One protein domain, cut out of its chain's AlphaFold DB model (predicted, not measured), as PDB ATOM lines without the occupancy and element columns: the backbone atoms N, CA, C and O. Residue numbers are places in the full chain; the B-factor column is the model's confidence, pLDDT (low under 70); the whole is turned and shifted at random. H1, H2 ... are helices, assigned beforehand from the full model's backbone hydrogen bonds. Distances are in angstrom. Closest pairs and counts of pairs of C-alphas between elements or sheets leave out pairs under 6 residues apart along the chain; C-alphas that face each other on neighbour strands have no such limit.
ATOM      1  N   GLU A  18     -45.476  43.257 -46.830       80.06
ATOM      2  CA  GLU A  18     -45.147  43.421 -45.412       80.06
ATOM      3  C   GLU A  18     -45.393  44.842 -44.887       80.06
ATOM      4  O   GLU A  18     -45.726  45.011 -43.712       80.06
ATOM      5  N   GLN A  19     -45.245  45.866 -45.732       85.56
ATOM      6  CA  GLN A  19     -45.515  47.260 -45.360       85.56
ATOM      7  C   GLN A  19     -47.015  47.559 -45.261       85.56
ATOM      8  O   GLN A  19     -47.402  48.523 -44.605       85.56
ATOM      9  N   ARG A  20     -47.872  46.734 -45.878       84.19
ATOM     10  CA  ARG A  20     -49.334  46.888 -45.820       84.19
ATOM     11  C   ARG A  20     -49.946  46.287 -44.558       84.19
ATOM     12  O   ARG A  20     -51.096  46.578 -44.241       84.19
ATOM     13  N   ILE A  21     -49.202  45.447 -43.848       84.62
ATOM     14  CA  ILE A  21     -49.700  44.713 -42.688       84.62
ATOM     15  C   ILE A  21     -49.245  45.433 -41.415       84.62
ATOM     16  O   ILE A  21     -48.049  45.681 -41.268       84.62
ATOM     17  N   PRO A  22     -50.131  45.724 -40.448       90.25
ATOM     18  CA  PRO A  22     -49.732  46.328 -39.179       90.25
ATOM     19  C   PRO A  22     -48.649  45.526 -38.442       90.25
ATOM     20  O   PRO A  22     -48.596  44.294 -38.510       90.25
ATOM     21  N   ASN A  23     -47.782  46.218 -37.701       88.62
ATOM     22  CA  ASN A  23     -46.742  45.564 -36.898       88.62
ATOM     23  C   ASN A  23     -47.327  44.701 -35.768       88.62
ATOM     24  O   ASN A  23     -46.756  43.662 -35.448       88.62
ATOM     25  N   ASP A  24     -48.486  45.096 -35.235       91.19
ATOM     26  CA  ASP A  24     -49.222  44.386 -34.181       91.19
ATOM     27  C   ASP A  24     -50.199  43.326 -34.733       91.19
ATOM     28  O   ASP A  24     -51.125  42.874 -34.067       91.19
ATOM     29  N   HIS A  25     -50.039  42.931 -36.001       90.06
ATOM     30  CA  HIS A  25     -50.936  41.948 -36.594       90.06
ATOM     31  C   HIS A  25     -50.740  40.564 -35.937       90.06
ATOM     32  O   HIS A  25     -49.611  40.061 -35.904       90.06
ATOM     33  N   PRO A  26     -51.815  39.875 -35.505       88.69
ATOM     34  CA  PRO A  26     -51.730  38.625 -34.736       88.69
ATOM     35  C   PRO A  26     -51.064  37.458 -35.479       88.69
ATOM     36  O   PRO A  26     -50.614  36.499 -34.861       88.69
ATOM     37  N   LEU A  27     -50.960  37.531 -36.807       87.31
ATOM     38  CA  LEU A  27     -50.254  36.538 -37.629       87.31
ATOM     39  C   LEU A  27     -48.732  36.789 -37.744       87.31
ATOM     40  O   LEU A  27     -48.012  35.926 -38.246       87.31
ATOM     41  N   ARG A  28     -48.200  37.924 -37.261       89.69
ATOM     42  CA  ARG A  28     -46.748  38.204 -37.278       89.69
ATOM     43  C   ARG A  28     -45.925  37.215 -36.431       89.69
ATOM     44  O   ARG A  28     -44.843  36.828 -36.877       89.69
ATOM     45  N   PRO A  29     -46.371  36.784 -35.232       91.88
ATOM     46  CA  PRO A  29     -45.721  35.699 -34.497       91.88
ATOM     47  C   PRO A  29     -45.771  34.361 -35.242       91.88
ATOM     48  O   PRO A  29     -44.775  33.643 -35.260       91.88
ATOM     49  N   LEU A  30     -46.893  34.049 -35.903       90.06
ATOM     50  CA  LEU A  30     -47.036  32.814 -36.676       90.06
ATOM     51  C   LEU A  30     -46.044  32.763 -37.840       90.06
ATOM     52  O   LEU A  30     -45.390  31.743 -38.030       90.06
ATOM     53  N   ARG A  31     -45.873  33.871 -38.574       89.62
ATOM     54  CA  ARG A  31     -44.879  33.940 -39.653       89.62
ATOM     55  C   ARG A  31     -43.463  33.660 -39.145       89.62
ATOM     56  O   ARG A  31     -42.775  32.837 -39.731       89.62
ATOM     57  N   ARG A  32     -43.072  34.233 -38.000       91.50
ATOM     58  CA  ARG A  32     -41.773  33.941 -37.357       91.50
ATOM     59  C   ARG A  32     -41.611  32.465 -36.985       91.50
ATOM     60  O   ARG A  32     -40.538  31.896 -37.183       91.50
ATOM     61  N   LEU A  33     -42.664  31.846 -36.452       93.50
ATOM     62  CA  LEU A  33     -42.658  30.420 -36.121       93.50
ATOM     63  C   LEU A  33     -42.478  29.567 -37.379       93.50
ATOM     64  O   LEU A  33     -41.616  28.693 -37.404       93.50
ATOM     65  N   VAL A  34     -43.241  29.852 -38.435       92.69
ATOM     66  CA  VAL A  34     -43.140  29.122 -39.702       92.69
ATOM     67  C   VAL A  34     -41.768  29.318 -40.346       92.69
ATOM     68  O   VAL A  34     -41.169  28.338 -40.774       92.69
ATOM     69  N   ASP A  35     -41.224  30.536 -40.350       92.38
ATOM     70  CA  ASP A  35     -39.879  30.809 -40.868       92.38
ATOM     71  C   ASP A  35     -38.814  29.983 -40.130       92.38
ATOM     72  O   ASP A  35     -37.917  29.425 -40.761       92.38
ATOM     73  N   THR A  36     -38.950  29.839 -38.809       95.25
ATOM     74  CA  THR A  36     -38.047  29.017 -37.987       95.25
ATOM     75  C   THR A  36     -38.145  27.535 -38.355       95.25
ATOM     76  O   THR A  36     -37.125  26.864 -38.507       95.25
ATOM     77  N   VAL A  37     -39.364  27.019 -38.537       94.56
ATOM     78  CA  VAL A  37     -39.589  25.623 -38.940       94.56
ATOM     79  C   VAL A  37     -39.027  25.371 -40.338       94.56
ATOM     80  O   VAL A  37     -38.274  24.420 -40.526       94.56
ATOM     81  N   LEU A  38     -39.319  26.241 -41.305       92.94
ATOM     82  CA  LEU A  38     -38.824  26.098 -42.675       92.94
ATOM     83  C   LEU A  38     -37.294  26.161 -42.731       92.94
ATOM     84  O   LEU A  38     -36.689  25.375 -43.451       92.94
ATOM     85  N   ALA A  39     -36.663  27.024 -41.928       92.44
ATOM     86  CA  ALA A  39     -35.205  27.076 -41.819       92.44
ATOM     87  C   ALA A  39     -34.607  25.787 -41.229       92.44
ATOM     88  O   ALA A  39     -33.515  25.379 -41.615       92.44
ATOM     89  N   SER A  40     -35.315  25.111 -40.317       94.81
ATOM     90  CA  SER A  40     -34.853  23.824 -39.778       94.81
ATOM     91  C   SER A  40     -34.867  22.691 -40.814       94.81
ATOM     92  O   SER A  40     -34.119  21.729 -40.666       94.81
ATOM     93  N   MET A  41     -35.667  22.833 -41.877       92.38
ATOM     94  CA  MET A  41     -35.823  21.855 -42.960       92.38
ATOM     95  C   MET A  41     -34.905  22.125 -44.164       92.38
ATOM     96  O   MET A  41     -34.935  21.376 -45.137       92.38
ATOM     97  N   ASP A  42     -34.081  23.175 -44.116       89.12
ATOM     98  CA  ASP A  42     -33.264  23.653 -45.245       89.12
ATOM     99  C   ASP A  42     -32.380  22.547 -45.847       89.12
ATOM    100  O   ASP A  42     -32.373  22.326 -47.056       89.12
ATOM    101  N   ARG A  43     -31.731  21.743 -44.993       90.19
ATOM    102  CA  ARG A  43     -30.902  20.605 -45.432       90.19
ATOM    103  C   ARG A  43     -31.697  19.520 -46.154       90.19
ATOM    104  O   ARG A  43     -31.175  18.901 -47.081       90.19
ATOM    105  N   ASP A  44     -32.924  19.272 -45.709       90.31
ATOM    106  CA  ASP A  44     -33.787  18.266 -46.319       90.31
ATOM    107  C   ASP A  44     -34.249  18.744 -47.700       90.31
ATOM    108  O   ASP A  44     -34.224  17.974 -48.660       90.31
ATOM    109  N   PHE A  45     -34.592  20.031 -47.832       87.31
ATOM    110  CA  PHE A  45     -34.953  20.637 -49.115       87.31
ATOM    111  C   PHE A  45     -33.778  20.688 -50.095       87.31
ATOM    112  O   PHE A  45     -33.953  20.337 -51.264       87.31
ATOM    113  N   ASP A  46     -32.576  21.026 -49.631       86.94
ATOM    114  CA  ASP A  46     -31.356  21.020 -50.445       86.94
ATOM    115  C   ASP A  46     -31.088  19.653 -51.084       86.94
ATOM    116  O   ASP A  46     -30.672  19.564 -52.243       86.94
ATOM    117  N   GLY A  47     -31.365  18.568 -50.353       87.31
ATOM    118  CA  GLY A  47     -31.232  17.203 -50.861       87.31
ATOM    119  C   GLY A  47     -32.199  16.865 -52.002       87.31
ATOM    120  O   GLY A  47     -31.878  16.025 -52.844       87.31
ATOM    121  N   LEU A  48     -33.360  17.523 -52.058       84.69
ATOM    122  CA  LEU A  48     -34.372  17.315 -53.097       84.69
ATOM    123  C   LEU A  48     -34.052  18.073 -54.393       84.69
ATOM    124  O   LEU A  48     -34.612  17.756 -55.447       84.69
ATOM    125  N   TYR A  49     -33.154  19.061 -54.345       82.69
ATOM    126  CA  TYR A  49     -32.831  19.887 -55.499       82.69
ATOM    127  C   TYR A  49     -31.788  19.271 -56.428       82.69
ATOM    128  O   TYR A  49     -30.712  18.820 -56.034       82.69
ATOM    129  N   SER A  50     -32.084  19.315 -57.731       81.38
ATOM    130  CA  SER A  50     -31.110  18.946 -58.755       81.38
ATOM    131  C   SER A  50     -29.941  19.931 -58.758       81.38
ATOM    132  O   SER A  50     -30.124  21.137 -58.906       81.38
ATOM    133  N   ARG A  51     -28.714  19.401 -58.719       84.12
ATOM    134  CA  ARG A  51     -27.477  20.189 -58.879       84.12
ATOM    135  C   ARG A  51     -27.236  20.673 -60.316       84.12
ATOM    136  O   ARG A  51     -26.269  21.385 -60.565       84.12
ATOM    137  N   ARG A  52     -28.051  20.234 -61.282       86.62
ATOM    138  CA  ARG A  52     -27.933  20.589 -62.706       86.62
ATOM    139  C   ARG A  52     -29.280  21.037 -63.269       86.62
ATOM    140  O   ARG A  52     -30.320  20.506 -62.885       86.62
ATOM    141  N   GLY A  53     -29.246  21.934 -64.249       85.50
ATOM    142  CA  GLY A  53     -30.440  22.442 -64.930       85.50
ATOM    143  C   GLY A  53     -30.899  23.804 -64.408       85.50
ATOM    144  O   GLY A  53     -30.144  24.516 -63.747       85.50
ATOM    145  N   ARG A  54     -32.131  24.194 -64.759       86.06
ATOM    146  CA  ARG A  54     -32.709  25.489 -64.372       86.06
ATOM    147  C   ARG A  54     -33.048  25.492 -62.883       86.06
ATOM    148  O   ARG A  54     -33.715  24.575 -62.414       86.06
ATOM    149  N   ALA A  55     -32.663  26.557 -62.184       83.62
ATOM    150  CA  ALA A  55     -33.048  26.770 -60.794       83.62
ATOM    151  C   ALA A  55     -34.579  26.797 -60.650       83.62
ATOM    152  O   ALA A  55     -35.273  27.609 -61.269       83.62
ATOM    153  N   SER A  56     -35.092  25.879 -59.844       83.44
ATOM    154  CA  SER A  56     -36.486  25.804 -59.411       83.44
ATOM    155  C   SER A  56     -36.765  26.761 -58.249       83.44
ATOM    156  O   SER A  56     -35.850  27.266 -57.602       83.44
ATOM    157  N   ILE A  57     -38.045  27.018 -57.974       83.38
ATOM    158  CA  ILE A  57     -38.470  27.811 -56.814       83.38
ATOM    159  C   ILE A  57     -38.430  26.922 -55.563       83.38
ATOM    160  O   ILE A  57     -39.028  25.847 -55.575       83.38
ATOM    161  N   ALA A  58     -37.756  27.400 -54.513       84.56
ATOM    162  CA  ALA A  58     -37.798  26.905 -53.128       84.56
ATOM    163  C   ALA A  58     -39.242  26.591 -52.657       84.56
ATOM    164  O   ALA A  58     -40.065  27.515 -52.708       84.56
ATOM    165  N   PRO A  59     -39.608  25.368 -52.198       79.94
ATOM    166  CA  PRO A  59     -40.966  25.076 -51.733       79.94
ATOM    167  C   PRO A  59     -41.374  25.992 -50.577       79.94
ATOM    168  O   PRO A  59     -42.506  26.475 -50.521       79.94
ATOM    169  N   GLU A  60     -40.432  26.322 -49.698       86.75
ATOM    170  CA  GLU A  60     -40.630  27.213 -48.568       86.75
ATOM    171  C   GLU A  60     -41.011  28.637 -48.999       86.75
ATOM    172  O   GLU A  60     -41.691  29.337 -48.249       86.75
ATOM    173  N   ARG A  61     -40.676  29.066 -50.228       85.06
ATOM    174  CA  ARG A  61     -41.128  30.363 -50.766       85.06
ATOM    175  C   ARG A  61     -42.622  30.378 -51.065       85.06
ATOM    176  O   ARG A  61     -43.254  31.405 -50.839       85.06
ATOM    177  N   LEU A  62     -43.187  29.271 -51.550       85.00
ATOM    178  CA  LEU A  62     -44.631  29.167 -51.798       85.00
ATOM    179  C   LEU A  62     -45.411  29.126 -50.480       85.00
ATOM    180  O   LEU A  62     -46.456  29.764 -50.348       85.00
ATOM    181  N   LEU A  63     -44.866  28.427 -49.483       84.94
ATOM    182  CA  LEU A  63     -45.448  28.369 -48.144       84.94
ATOM    183  C   LEU A  63     -45.405  29.739 -47.454       84.94
ATOM    184  O   LEU A  63     -46.428  30.184 -46.939       84.94
ATOM    185  N   ARG A  64     -44.275  30.459 -47.518       86.50
ATOM    186  CA  ARG A  64     -44.184  31.843 -47.017       86.50
ATOM    187  C   ARG A  64     -45.121  32.794 -47.755       86.50
ATOM    188  O   ARG A  64     -45.735  33.626 -47.112       86.50
ATOM    189  N   ALA A  65     -45.270  32.665 -49.074       85.00
ATOM    190  CA  ALA A  65     -46.175  33.518 -49.850       85.00
ATOM    191  C   ALA A  65     -47.659  33.306 -49.500       85.00
ATOM    192  O   ALA A  65     -48.479  34.186 -49.736       85.00
ATOM    193  N   SER A  66     -48.004  32.151 -48.923       83.81
ATOM    194  CA  SER A  66     -49.352  31.880 -48.403       83.81
ATOM    195  C   SER A  66     -49.594  32.529 -47.033       83.81
ATOM    196  O   SER A  66     -50.706  32.484 -46.510       83.81
ATOM    197  N   LEU A  67     -48.555  33.117 -46.434       77.06
ATOM    198  CA  LEU A  67     -48.567  33.728 -45.114       77.06
ATOM    199  C   LEU A  67     -48.265  35.219 -45.243       77.06
ATOM    200  O   LEU A  67     -47.102  35.592 -45.340       77.06
TER     201      LEU A  67
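This is residues 18 to 67 of the 68 residues of an uncharacterized protein of Azotobacter beijerinckii (UniProt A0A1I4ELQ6). The longest helix, H1, and the short helix H3 lie side by side and run opposite ways, while H2 follows beyond the last residue of H1 and the chain then folds back through a loop to H3. Two stretches stick out, residues 19 to 26 before H1 and residues 50 to 56 between H2 and H3. The printed part has 50 residues with three named helices, H1, H2 and H3 in that order, and no named strand; its class is all helix. It is loose, with a radius of gyration of the C-alphas of 13.8 A, and spans 42 by 21 by 12 A.

Look first at H1, residues 28 to 40, and at H3, residues 59 to 65: they touch, and their closest C-alphas, those of Leu 38 and Glu 60, are 6.3 A apart. They run opposite ways at a shallow tilt of 8 degrees. H2, residues 42 to 48, and H1 meet only through their link. H2 and H3 are close but not clearly touching; their closest C-alphas, those of Phe 45 and Pro 59, are 7.9 A apart, at a steep tilt of 54 degrees. Every O i to N i+4 pair is within hydrogen-bond range in H1 and H3, and 2 of 3 are in H2.

Find C-alpha 28 at (-46.748, 38.204, -37.278); from there H1 runs 18.8 A to C-alpha 40 at (-34.853, 23.824, -39.778). H2 measures 10.2 A from its first to its last C-alpha. H3 measures 10.1 A and ends at C-alpha 65, at (-46.175, 33.518, -49.850).

The C-alphas of Asp 24 and Arg 52 are the two farthest apart, at 42.8 A. Without the stretches that stand free, the body has 35 residues and spans 30 by 17 by 11 A. The link from H1 to H2 is tight, and that from H2 to H3, ten residues, is short. The printed part has no cut, and no printed residue is under 70 in pLDDT.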